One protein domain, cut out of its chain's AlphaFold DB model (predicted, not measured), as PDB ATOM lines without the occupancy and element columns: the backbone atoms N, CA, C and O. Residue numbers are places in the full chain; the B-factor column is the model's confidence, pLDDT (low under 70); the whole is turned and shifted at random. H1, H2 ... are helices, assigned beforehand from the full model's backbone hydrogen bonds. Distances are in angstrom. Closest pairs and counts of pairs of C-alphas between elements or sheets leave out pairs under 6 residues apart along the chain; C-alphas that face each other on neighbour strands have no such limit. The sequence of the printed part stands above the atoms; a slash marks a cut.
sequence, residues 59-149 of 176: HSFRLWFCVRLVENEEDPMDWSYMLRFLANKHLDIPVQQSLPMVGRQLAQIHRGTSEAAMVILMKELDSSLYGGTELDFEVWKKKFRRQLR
ATOM      1  N   HIS A  59     -23.683  34.174  39.773       74.31
ATOM      2  CA  HIS A  59     -24.978  34.736  39.377       74.31
ATOM      3  C   HIS A  59     -25.865  33.734  38.608       74.31
ATOM      4  O   HIS A  59     -27.060  33.617  38.869       74.31
ATOM      5  N   SER A  60     -25.262  32.907  37.749       72.88
ATOM      6  CA  SER A  60     -25.961  31.853  37.000       72.88
ATOM      7  C   SER A  60     -26.506  30.719  37.883       72.88
ATOM      8  O   SER A  60     -27.569  30.176  37.592       72.88
ATOM      9  N   PHE A  61     -25.827  30.373  38.984       74.00
ATOM     10  CA  PHE A  61     -26.329  29.374  39.936       74.00
ATOM     11  C   PHE A  61     -27.493  29.916  40.763       74.00
ATOM     12  O   PHE A  61     -28.442  29.179  41.025       74.00
ATOM     13  N   ARG A  62     -27.455  31.202  41.141       81.00
ATOM     14  CA  ARG A  62     -28.584  31.845  41.833       81.00
ATOM     15  C   ARG A  62     -29.834  31.835  40.964       81.00
ATOM     16  O   ARG A  62     -30.903  31.501  41.458       81.00
ATOM     17  N   LEU A  63     -29.684  32.127  39.673       80.06
ATOM     18  CA  LEU A  63     -30.772  32.066  38.700       80.06
ATOM     19  C   LEU A  63     -31.373  30.658  38.612       80.06
ATOM     20  O   LEU A  63     -32.582  30.495  38.756       80.06
ATOM     21  N   TRP A  64     -30.531  29.639  38.436       79.75
ATOM     22  CA  TRP A  64     -30.985  28.248  38.406       79.75
ATOM     23  C   TRP A  64     -31.691  27.837  39.709       79.75
ATOM     24  O   TRP A  64     -32.724  27.173  39.667       79.75
ATOM     25  N   PHE A  65     -31.175  28.274  40.861       79.62
ATOM     26  CA  PHE A  65     -31.796  28.029  42.162       79.62
ATOM     27  C   PHE A  65     -33.169  28.699  42.286       79.62
ATOM     28  O   PHE A  65     -34.105  28.050  42.746       79.62
ATOM     29  N   CYS A  66     -33.310  29.952  41.836       83.44
ATOM     30  CA  CYS A  66     -34.598  30.648  41.820       83.44
ATOM     31  C   CYS A  66     -35.626  29.851  41.014       83.44
ATOM     32  O   CYS A  66     -36.699  29.557  41.513       83.44
ATOM     33  N   VAL A  67     -35.261  29.420  39.808       84.31
ATOM     34  CA  VAL A  67     -36.155  28.678  38.905       84.31
ATOM     35  C   VAL A  67     -36.568  27.334  39.499       84.31
ATOM     36  O   VAL A  67     -37.728  26.952  39.395       84.31
ATOM     37  N   ARG A  68     -35.636  26.635  40.157       83.81
ATOM     38  CA  ARG A  68     -35.908  25.354  40.819       83.81
ATOM     39  C   ARG A  68     -36.852  25.492  42.017       83.81
ATOM     40  O   ARG A  68     -37.597  24.570  42.312       83.81
ATOM     41  N   LEU A  69     -36.820  26.626  42.713       82.31
ATOM     42  CA  LEU A  69     -37.696  26.895  43.857       82.31
ATOM     43  C   LEU A  69     -39.154  27.111  43.449       82.31
ATOM     44  O   LEU A  69     -40.047  26.691  44.172       82.31
ATOM     45  N   VAL A  70     -39.381  27.746  42.299       86.12
ATOM     46  CA  VAL A  70     -40.728  28.027  41.769       86.12
ATOM     47  C   VAL A  70     -41.272  26.854  40.936       86.12
ATOM     48  O   VAL A  70     -42.397  26.874  40.465       86.12
ATOM     49  N   GLU A  71     -40.488  25.797  40.721       82.88
ATOM     50  CA  GLU A  71     -40.853  24.689  39.826       82.88
ATOM     51  C   GLU A  71     -42.099  23.912  40.276       82.88
ATOM     52  O   GLU A  71     -42.855  23.436  39.426       82.88
ATOM     53  N   ASN A  72     -42.309  23.819  41.590       81.38
ATOM     54  CA  ASN A  72     -43.428  23.095  42.191       81.38
ATOM     55  C   ASN A  72     -44.746  23.878  42.156       81.38
ATOM     56  O   ASN A  72     -45.775  23.303  42.486       81.38
ATOM     57  N   GLU A  73     -44.723  25.160  41.782       86.94
ATOM     58  CA  GLU A  73     -45.937  25.971  41.747       86.94
ATOM     59  C   GLU A  73     -46.794  25.595  40.531       86.94
ATOM     60  O   GLU A  73     -46.284  25.468  39.404       86.94
ATOM     61  N   GLU A  74     -48.089  25.382  40.765       85.50
ATOM     62  CA  GLU A  74     -49.060  24.967  39.745       85.50
ATOM     63  C   GLU A  74     -49.807  26.162  39.142       85.50
ATOM     64  O   GLU A  74     -50.123  26.135  37.953       85.50
ATOM     65  N   ASP A  75     -50.023  27.229  39.917       87.88
ATOM     66  CA  ASP A  75     -50.688  28.444  39.442       87.88
ATOM     67  C   ASP A  75     -49.687  29.381  38.728       87.88
ATOM     68  O   ASP A  75     -48.673  29.780  39.320       87.88
ATOM     69  N   PRO A  76     -49.940  29.782  37.464       88.62
ATOM     70  CA  PRO A  76     -49.114  30.763  36.766       88.62
ATOM     71  C   PRO A  76     -49.021  32.126  37.478       88.62
ATOM     72  O   PRO A  76     -47.975  32.780  37.372       88.62
ATOM     73  N   MET A  77     -50.059  32.570  38.202       88.75
ATOM     74  CA  MET A  77     -50.013  33.831  38.953       88.75
ATOM     75  C   MET A  77     -49.009  33.751  40.099       88.75
ATOM     76  O   MET A  77     -48.069  34.558  40.139       88.75
ATOM     77  N   ASP A  78     -49.155  32.755  40.970       89.81
ATOM     78  CA  ASP A  78     -48.260  32.543  42.110       89.81
ATOM     79  C   ASP A  78     -46.826  32.286  41.650       89.81
ATOM     80  O   ASP A  78     -45.875  32.868  42.186       89.81
ATOM     81  N   TRP A  79     -46.660  31.527  40.564       91.94
ATOM     82  CA  TRP A  79     -45.359  31.292  39.954       91.94
ATOM     83  C   TRP A  79     -44.683  32.599  39.519       91.94
ATOM     84  O   TRP A  79     -43.506  32.831  39.814       91.94
ATOM     85  N   SER A  80     -45.416  33.488  38.838       90.62
ATOM     86  CA  SER A  80     -44.881  34.767  38.353       90.62
ATOM     87  C   SER A  80     -44.473  35.695  39.503       90.62
ATOM     88  O   SER A  80     -43.425  36.351  39.444       90.62
ATOM     89  N   TYR A  81     -45.263  35.703  40.578       90.19
ATOM     90  CA  TYR A  81     -44.996  36.475  41.783       90.19
ATOM     91  C   TYR A  81     -43.757  35.950  42.512       90.19
ATOM     92  O   TYR A  81     -42.829  36.716  42.795       90.19
ATOM     93  N   MET A  82     -43.685  34.636  42.746       89.56
ATOM     94  CA  MET A  82     -42.534  33.992  43.378       89.56
ATOM     95  C   MET A  82     -41.258  34.180  42.563       89.56
ATOM     96  O   MET A  82     -40.212  34.492  43.138       89.56
ATOM     97  N   LEU A  83     -41.323  34.064  41.233       89.94
ATOM     98  CA  LEU A  83     -40.164  34.324  40.386       89.94
ATOM     99  C   LEU A  83     -39.673  35.766  40.555       89.94
ATOM    100  O   LEU A  83     -38.478  35.964  40.765       89.94
ATOM    101  N   ARG A  84     -40.560  36.768  40.492       90.12
ATOM    102  CA  ARG A  84     -40.191  38.189  40.658       90.12
ATOM    103  C   ARG A  84     -39.606  38.460  42.039       90.12
ATOM    104  O   ARG A  84     -38.595  39.150  42.151       90.12
ATOM    105  N   PHE A  85     -40.198  37.881  43.080       88.00
ATOM    106  CA  PHE A  85     -39.707  37.993  44.449       88.00
ATOM    107  C   PHE A  85     -38.296  37.406  44.603       88.00
ATOM    108  O   PHE A  85     -37.400  38.053  45.149       88.00
ATOM    109  N   LEU A  86     -38.063  36.199  44.082       86.62
ATOM    110  CA  LEU A  86     -36.752  35.549  44.139       86.62
ATOM    111  C   LEU A  86     -35.718  36.260  43.261       86.62
ATOM    112  O   LEU A  86     -34.573  36.429  43.686       86.62
ATOM    113  N   ALA A  87     -36.118  36.715  42.074       87.12
ATOM    114  CA  ALA A  87     -35.279  37.498  41.173       87.12
ATOM    115  C   ALA A  87     -34.827  38.804  41.837       87.12
ATOM    116  O   ALA A  87     -33.648  39.144  41.779       87.12
ATOM    117  N   ASN A  88     -35.718  39.488  42.554       88.88
ATOM    118  CA  ASN A  88     -35.342  40.659  43.333       88.88
ATOM    119  C   ASN A  88     -34.374  40.324  44.466       88.88
ATOM    120  O   ASN A  88     -33.339  40.963  44.605       88.88
ATOM    121  N   LYS A  89     -34.670  39.275  45.235       83.75
ATOM    122  CA  LYS A  89     -33.877  38.891  46.405       83.75
ATOM    123  C   LYS A  89     -32.465  38.400  46.073       83.75
ATOM    124  O   LYS A  89     -31.559  38.547  46.895       83.75
ATOM    125  N   HIS A  90     -32.290  37.728  44.936       80.31
ATOM    126  CA  HIS A  90     -31.054  37.001  44.623       80.31
ATOM    127  C   HIS A  90     -30.292  37.530  43.404       80.31
ATOM    128  O   HIS A  90     -29.089  37.256  43.296       80.31
ATOM    129  N   LEU A  91     -30.974  38.249  42.510       80.44
ATOM    130  CA  LEU A  91     -30.433  38.770  41.249       80.44
ATOM    131  C   LEU A  91     -30.546  40.301  41.152       80.44
ATOM    132  O   LEU A  91     -30.209  40.859  40.113       80.44
ATOM    133  N   ASP A  92     -31.044  40.964  42.206       84.12
ATOM    134  CA  ASP A  92     -31.251  42.415  42.284       84.12
ATOM    135  C   ASP A  92     -32.136  42.979  41.147       84.12
ATOM    136  O   ASP A  92     -32.048  44.147  40.767       84.12
ATOM    137  N   ILE A  93     -33.034  42.144  40.605       84.38
ATOM    138  CA  ILE A  93     -33.998  42.527  39.564       84.38
ATOM    139  C   ILE A  93     -35.180  43.274  40.209       84.38
ATOM    140  O   ILE A  93     -35.796  42.749  41.138       84.38
ATOM    141  N   PRO A  94     -35.556  44.484  39.766       84.06
ATOM    142  CA  PRO A  94     -36.655  45.225  40.383       84.06
ATOM    143  C   PRO A  94     -38.005  44.505  40.240       84.06
ATOM    144  O   PRO A  94     -38.402  44.122  39.140       84.06
ATOM    145  N   VAL A  95     -38.755  44.390  41.346       79.94
ATOM    146  CA  VAL A  95     -40.052  43.683  41.374       79.94
ATOM    147  C   VAL A  95     -41.068  44.324  40.431       79.94
ATOM    148  O   VAL A  95     -41.803  43.601  39.777       79.94
ATOM    149  N   GLN A  96     -41.097  45.653  40.305       83.00
ATOM    150  CA  GLN A  96     -42.093  46.395  39.513       83.00
ATOM    151  C   GLN A  96     -41.896  46.313  37.987       83.00
ATOM    152  O   GLN A  96     -42.679  46.895  37.242       83.00
ATOM    153  N   GLN A  97     -40.882  45.595  37.498       84.69
ATOM    154  CA  GLN A  97     -40.695  45.426  36.058       84.69
ATOM    155  C   GLN A  97     -41.766  44.532  35.435       84.69
ATOM    156  O   GLN A  97     -42.275  43.605  36.069       84.69
ATOM    157  N   SER A  98     -42.070  44.796  34.163       87.81
ATOM    158  CA  SER A  98     -42.921  43.923  33.364       87.81
ATOM    159  C   SER A  98     -42.256  42.559  33.157       87.81
ATOM    160  O   SER A  98     -41.031  42.461  33.027       87.81
ATOM    161  N   LEU A  99     -43.067  41.501  33.099       87.25
ATOM    162  CA  LEU A  99     -42.615  40.121  32.887       87.25
ATOM    163  C   LEU A  99     -41.641  39.979  31.694       87.25
ATOM    164  O   LEU A  99     -40.581  39.366  31.859       87.25
ATOM    165  N   PRO A 100     -41.887  40.607  30.525       89.88
ATOM    166  CA  PRO A 100     -40.945  40.581  29.405       89.88
ATOM    167  C   PRO A 100     -39.562  41.172  29.729       89.88
ATOM    168  O   PRO A 100     -38.544  40.650  29.268       89.88
ATOM    169  N   MET A 101     -39.496  42.244  30.528       88.56
ATOM    170  CA  MET A 101     -38.221  42.844  30.943       88.56
ATOM    171  C   MET A 101     -37.475  41.958  31.934       88.56
ATOM    172  O   MET A 101     -36.263  41.792  31.790       88.56
ATOM    173  N   VAL A 102     -38.197  41.306  32.849       89.19
ATOM    174  CA  VAL A 102     -37.619  40.277  33.721       89.19
ATOM    175  C   VAL A 102     -36.994  39.171  32.865       89.19
ATOM    176  O   VAL A 102     -35.824  38.853  33.046       89.19
ATOM    177  N   GLY A 103     -37.704  38.657  31.854       88.06
ATOM    178  CA  GLY A 103     -37.173  37.656  30.915       88.06
ATOM    179  C   GLY A 103     -35.867  38.070  30.230       88.06
ATOM    180  O   GLY A 103     -34.919  37.281  30.173       88.06
ATOM    181  N   ARG A 104     -35.785  39.324  29.768       89.31
ATOM    182  CA  ARG A 104     -34.561  39.907  29.196       89.31
ATOM    183  C   ARG A 104     -33.412  39.925  30.203       89.31
ATOM    184  O   ARG A 104     -32.309  39.495  29.873       89.31
ATOM    185  N   GLN A 105     -33.657  40.392  31.425       88.69
ATOM    186  CA  GLN A 105     -32.624  40.446  32.460       88.69
ATOM    187  C   GLN A 105     -32.135  39.042  32.840       88.69
ATOM    188  O   GLN A 105     -30.929  38.816  32.910       88.69
ATOM    189  N   LEU A 106     -33.037  38.063  32.978       87.25
ATOM    190  CA  LEU A 106     -32.667  36.666  33.240       87.25
ATOM    191  C   LEU A 106     -31.763  36.095  32.132       87.25
ATOM    192  O   LEU A 106     -30.803  35.382  32.428       87.25
ATOM    193  N   ALA A 107     -32.015  36.438  30.864       85.94
ATOM    194  CA  ALA A 107     -31.176  36.008  29.744       85.94
ATOM    195  C   ALA A 107     -29.769  36.633  29.772       85.94
ATOM    196  O   ALA A 107     -28.795  35.962  29.442       85.94
ATOM    197  N   GLN A 108     -29.624  37.882  30.225       84.56
ATOM    198  CA  GLN A 108     -28.308  38.529  30.366       84.56
ATOM    199  C   GLN A 108     -27.435  37.862  31.440       84.56
ATOM    200  O   GLN A 108     -26.207  37.843  31.332       84.56
ATOM    201  N   ILE A 109     -28.061  37.272  32.462       80.19
ATOM    202  CA  ILE A 109     -27.383  36.579  33.568       80.19
ATOM    203  C   ILE A 109     -26.807  35.227  33.126       80.19
ATOM    204  O   ILE A 109     -25.806  34.752  33.679       80.19
ATOM    205  N   HIS A 110     -27.416  34.596  32.122       78.44
ATOM    206  CA  HIS A 110     -27.020  33.284  31.635       78.44
ATOM    207  C   HIS A 110     -26.612  33.329  30.158       78.44
ATOM    208  O   HIS A 110     -27.443  33.314  29.256       78.44
ATOM    209  N   ARG A 111     -25.293  33.283  29.902       67.56
ATOM    210  CA  ARG A 111     -24.678  33.366  28.557       67.56
ATOM    211  C   ARG A 111     -25.156  32.324  27.528       67.56
ATOM    212  O   ARG A 111     -24.794  32.443  26.363       67.56
ATOM    213  N   GLY A 112     -25.909  31.299  27.928       69.69
ATOM    214  CA  GLY A 112     -26.442  30.265  27.031       69.69
ATOM    215  C   GLY A 112     -27.899  30.466  26.603       69.69
ATOM    216  O   GLY A 112     -28.412  29.646  25.848       69.69
ATOM    217  N   THR A 113     -28.573  31.506  27.096       80.69
ATOM    218  CA  THR A 113     -30.013  31.701  26.900       80.69
ATOM    219  C   THR A 113     -30.306  32.686  25.772       80.69
ATOM    220  O   THR A 113     -29.690  33.745  25.688       80.69
ATOM    221  N   SER A 114     -31.280  32.364  24.914       84.94
ATOM    222  CA  SER A 114     -31.767  33.312  23.908       84.94
ATOM    223  C   SER A 114     -32.659  34.365  24.566       84.94
ATOM    224  O   SER A 114     -33.740  34.043  25.064       84.94
ATOM    225  N   GLU A 115     -32.222  35.626  24.548       87.56
ATOM    226  CA  GLU A 115     -32.992  36.758  25.080       87.56
ATOM    227  C   GLU A 115     -34.371  36.858  24.420       87.56
ATOM    228  O   GLU A 115     -35.383  36.935  25.113       87.56
ATOM    229  N   ALA A 116     -34.425  36.776  23.089       88.44
ATOM    230  CA  ALA A 116     -35.676  36.860  22.341       88.44
ATOM    231  C   ALA A 116     -36.665  35.759  22.756       88.44
ATOM    232  O   ALA A 116     -37.841  36.036  22.975       88.44
ATOM    233  N   ALA A 117     -36.184  34.523  22.933       89.12
ATOM    234  CA  ALA A 117     -37.033  33.411  23.356       89.12
ATOM    235  C   ALA A 117     -37.571  33.604  24.784       89.12
ATOM    236  O   ALA A 117     -38.734  33.308  25.042       89.12
ATOM    237  N   MET A 118     -36.754  34.127  25.702       90.31
ATOM    238  CA  MET A 118     -37.178  34.418  27.077       90.31
ATOM    239  C   MET A 118     -38.221  35.529  27.147       90.31
ATOM    240  O   MET A 118     -39.182  35.417  27.905       90.31
ATOM    241  N   VAL A 119     -38.049  36.586  26.351       92.00
ATOM    242  CA  VAL A 119     -39.015  37.688  26.255       92.00
ATOM    243  C   VAL A 119     -40.358  37.182  25.726       92.00
ATOM    244  O   VAL A 119     -41.393  37.539  26.280       92.00
ATOM    245  N   ILE A 120     -40.348  36.321  24.701       93.25
ATOM    246  CA  ILE A 120     -41.568  35.713  24.150       93.25
ATOM    247  C   ILE A 120     -42.264  34.852  25.206       93.25
ATOM    248  O   ILE A 120     -43.443  35.066  25.462       93.25
ATOM    249  N   LEU A 121     -41.539  33.953  25.878       92.94
ATOM    250  CA  LEU A 121     -42.112  33.095  26.923       92.94
ATOM    251  C   LEU A 121     -42.716  33.906  28.074       92.94
ATOM    252  O   LEU A 121     -43.797  33.583  28.555       92.94
ATOM    253  N   MET A 122     -42.040  34.969  28.507       92.69
ATOM    254  CA  MET A 122     -42.562  35.843  29.555       92.69
ATOM    255  C   MET A 122     -43.773  36.653  29.101       92.69
ATOM    256  O   MET A 122     -44.650  36.918  29.913       92.69
ATOM    257  N   LYS A 123     -43.844  37.025  27.820       92.56
ATOM    258  CA  LYS A 123     -45.020  37.678  27.238       92.56
ATOM    259  C   LYS A 123     -46.204  36.715  27.113       92.56
ATOM    260  O   LYS A 123     -47.325  37.128  27.361       92.56
ATOM    261  N   GLU A 124     -45.969  35.454  26.748       92.62
ATOM    262  CA  GLU A 124     -47.006  34.410  26.737       92.62
ATOM    263  C   GLU A 124     -47.612  34.222  28.133       92.62
ATOM    264  O   GLU A 124     -48.832  34.188  28.266       92.62
ATOM    265  N   LEU A 125     -46.762  34.178  29.167       92.25
ATOM    266  CA  LEU A 125     -47.207  34.123  30.558       92.25
ATOM    267  C   LEU A 125     -48.001  35.379  30.940       92.25
ATOM    268  O   LEU A 125     -49.108  35.266  31.444       92.25
ATOM    269  N   ASP A 126     -47.473  36.572  30.661       91.75
ATOM    270  CA  ASP A 126     -48.144  37.849  30.951       91.75
ATOM    271  C   ASP A 126     -49.547  37.906  30.315       91.75
ATOM    272  O   ASP A 126     -50.531  38.197  30.990       91.75
ATOM    273  N   SER A 127     -49.668  37.509  29.045       90.75
ATOM    274  CA  SER A 127     -50.956  37.410  28.353       90.75
ATOM    275  C   SER A 127     -51.913  36.412  29.006       90.75
ATOM    276  O   SER A 127     -53.111  36.688  29.065       90.75
ATOM    277  N   SER A 128     -51.429  35.268  29.504       90.88
ATOM    278  CA  SER A 128     -52.297  34.291  30.169       90.88
ATOM    279  C   SER A 128     -52.817  34.784  31.517       90.88
ATOM    280  O   SER A 128     -53.956  34.492  31.863       90.88
ATOM    281  N   LEU A 129     -52.028  35.579  32.252       88.38
ATOM    282  CA  LEU A 129     -52.450  36.141  33.543       88.38
ATOM    283  C   LEU A 129     -53.614  37.131  33.401       88.38
ATOM    284  O   LEU A 129     -54.489  37.185  34.259       88.38
ATOM    285  N   TYR A 130     -53.644  37.898  32.309       86.81
ATOM    286  CA  TYR A 130     -54.701  38.878  32.034       86.81
ATOM    287  C   TYR A 130     -55.844  38.322  31.165       86.81
ATOM    288  O   TYR A 130     -56.637  39.093  30.627       86.81
ATOM    289  N   GLY A 131     -55.941  36.995  31.018       76.12
ATOM    290  CA  GLY A 131     -57.035  36.334  30.295       76.12
ATOM    291  C   GLY A 131     -56.955  36.435  28.768       76.12
ATOM    292  O   GLY A 131     -57.941  36.175  28.084       76.12
ATOM    293  N   GLY A 132     -55.801  36.814  28.216       71.50
ATOM    294  CA  GLY A 132     -55.610  36.980  26.775       71.50
ATOM    295  C   GLY A 132     -55.402  35.672  26.005       71.50
ATOM    296  O   GLY A 132     -55.733  35.609  24.824       71.50
ATOM    297  N   THR A 133     -54.854  34.631  26.642       79.31
ATOM    298  CA  THR A 133     -54.537  33.342  25.997       79.31
ATOM    299  C   THR A 133     -54.555  32.188  26.992       79.31
ATOM    300  O   THR A 133     -53.928  32.283  28.047       79.31
ATOM    301  N   GLU A 134     -55.199  31.076  26.632       81.88
ATOM    302  CA  GLU A 134     -55.114  29.820  27.383       81.88
ATOM    303  C   GLU A 134     -53.697  29.240  27.243       81.88
ATOM    304  O   GLU A 134     -53.203  29.022  26.133       81.88
ATOM    305  N   LEU A 135     -53.009  29.060  28.372       87.56
ATOM    306  CA  LEU A 135     -51.620  28.617  28.417       87.56
ATOM    307  C   LEU A 135     -51.538  27.244  29.075       87.56
ATOM    308  O   LEU A 135     -51.845  27.098  30.255       87.56
ATOM    309  N   ASP A 136     -51.030  26.254  28.339       90.69
ATOM    310  CA  ASP A 136     -50.573  25.005  28.949       90.69
ATOM    311  C   ASP A 136     -49.306  25.289  29.765       90.69
ATOM    312  O   ASP A 136     -48.180  25.368  29.248       90.69
ATOM    313  N   PHE A 137     -49.517  25.492  31.063       89.50
ATOM    314  CA  PHE A 137     -48.486  25.941  31.977       89.50
ATOM    315  C   PHE A 137     -47.374  24.903  32.179       89.50
ATOM    316  O   PHE A 137     -46.199  25.259  32.289       89.50
ATOM    317  N   GLU A 138     -47.692  23.610  32.130       90.38
ATOM    318  CA  GLU A 138     -46.703  22.537  32.256       90.38
ATOM    319  C   GLU A 138     -45.762  22.487  31.047       90.38
ATOM    320  O   GLU A 138     -44.531  22.373  31.181       90.38
ATOM    321  N   VAL A 139     -46.320  22.621  29.843       91.81
ATOM    322  CA  VAL A 139     -45.529  22.717  28.610       91.81
ATOM    323  C   VAL A 139     -44.701  23.999  28.605       91.81
ATOM    324  O   VAL A 139     -43.515  23.971  28.249       91.81
ATOM    325  N   TRP A 140     -45.283  25.112  29.043       93.75
ATOM    326  CA  TRP A 140     -44.585  26.385  29.164       93.75
ATOM    327  C   TRP A 140     -43.402  26.303  30.146       93.75
ATOM    328  O   TRP A 140     -42.272  26.631  29.767       93.75
ATOM    329  N   LYS A 141     -43.589  25.735  31.349       92.06
ATOM    330  CA  LYS A 141     -42.523  25.522  32.349       92.06
ATOM    331  C   LYS A 141     -41.371  24.686  31.787       92.06
ATOM    332  O   LYS A 141     -40.198  24.960  32.062       92.06
ATOM    333  N   LYS A 142     -41.661  23.660  30.978       90.25
ATOM    334  CA  LYS A 142     -40.631  22.853  30.291       90.25
ATOM    335  C   LYS A 142     -39.831  23.684  29.281       90.25
ATOM    336  O   LYS A 142     -38.599  23.597  29.267       90.25
ATOM    337  N   LYS A 143     -40.502  24.505  28.462       90.69
ATOM    338  CA  LYS A 143     -39.845  25.413  27.498       90.69
ATOM    339  C   LYS A 143     -38.960  26.432  28.216       90.69
ATOM    340  O   LYS A 143     -37.801  26.604  27.836       90.69
ATOM    341  N   PHE A 144     -39.468  27.032  29.289       90.19
ATOM    342  CA  PHE A 144     -38.740  27.985  30.121       90.19
ATOM    343  C   PHE A 144     -37.483  27.369  30.749       90.19
ATOM    344  O   PHE A 144     -36.378  27.887  30.583       90.19
ATOM    345  N   ARG A 145     -37.599  26.186  31.369       87.44
ATOM    346  CA  ARG A 145     -36.444  25.455  31.925       87.44
ATOM    347  C   ARG A 145     -35.383  25.145  30.877       87.44
ATOM    348  O   ARG A 145     -34.191  25.232  31.168       87.44
ATOM    349  N   ARG A 146     -35.786  24.790  29.654       85.56
ATOM    350  CA  ARG A 146     -34.844  24.498  28.565       85.56
ATOM    351  C   ARG A 146     -33.980  25.710  28.215       85.56
ATOM    352  O   ARG A 146     -32.805  25.523  27.916       85.56
ATOM    353  N   GLN A 147     -34.535  26.919  28.289       84.44
ATOM    354  CA  GLN A 147     -33.794  28.160  28.050       84.44
ATOM    355  C   GLN A 147     -32.765  28.454  29.148       84.44
ATOM    356  O   GLN A 147     -31.722  29.033  28.864       84.44
ATOM    357  N   LEU A 148     -33.030  28.032  30.384       77.88
ATOM    358  CA  LEU A 148     -32.223  28.343  31.571       77.88
ATOM    359  C   LEU A 148     -31.298  27.210  32.017       77.88
ATOM    360  O   LEU A 148     -30.573  27.343  33.004       77.88
ATOM    361  N   ARG A 149     -31.327  26.073  31.318       68.88
ATOM    362  CA  ARG A 149     -30.483  24.934  31.655       68.88
ATOM    363  C   ARG A 149     -29.021  25.325  31.407       68.88
ATOM    364  O   ARG A 149     -28.701  25.719  30.283       68.88
TER     365      ARG A 149
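Overview. This is residues 59 to 149 of the 176 residues of an uncharacterized protein of Solemya velesiana gill symbiont (UniProt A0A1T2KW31). Five helices run roughly along one long axis and stand round it in a ring, H2, H1, H5, H4 and H3 in turn, loosest between H1 and H5 and between H2 and H3. The printed part has 91 residues, all helix in class, with H1 to H5 in chain order. It is compact, with a radius of gyration of the C-alphas of 11.8 A and spans of 33 by 23 by 23 A.

Along the chain. Find C-alpha 76 at (-49.114, 30.763, 36.766); from there H2 runs 20.8 A to residue 91. H1 holds residues 59 to 69, H3 99 to 109, and H4 115 to 129, 21.2 A long. H5, residues 137 to 148, ends at C-alpha 148, (-32.223, 28.343, 31.571).

Arrangement. H2 and H1 form a hairpin; their closest C-alphas, Cys 66 and Leu 86, are 5.8 A apart. H2, H3 and H4 form a bundle, a group of helices. H4 is the hub: it only just touches H2, with 3 pairs of C-alphas within 8 A, closest Met 77 and Leu 129, 6.4 A. Hairpins join H4 to H3, closest C-alphas Pro 100 and Val 119, 4.7 A, and to H5, Leu 121 and Phe 144, 6.9 A. In H1 to H5 every O i to N i+4 pair is within hydrogen-bond range.

Size, cuts and confidence. The printed part has no cut and no long link. Residues 111 to 112 and 149 have pLDDT under 70.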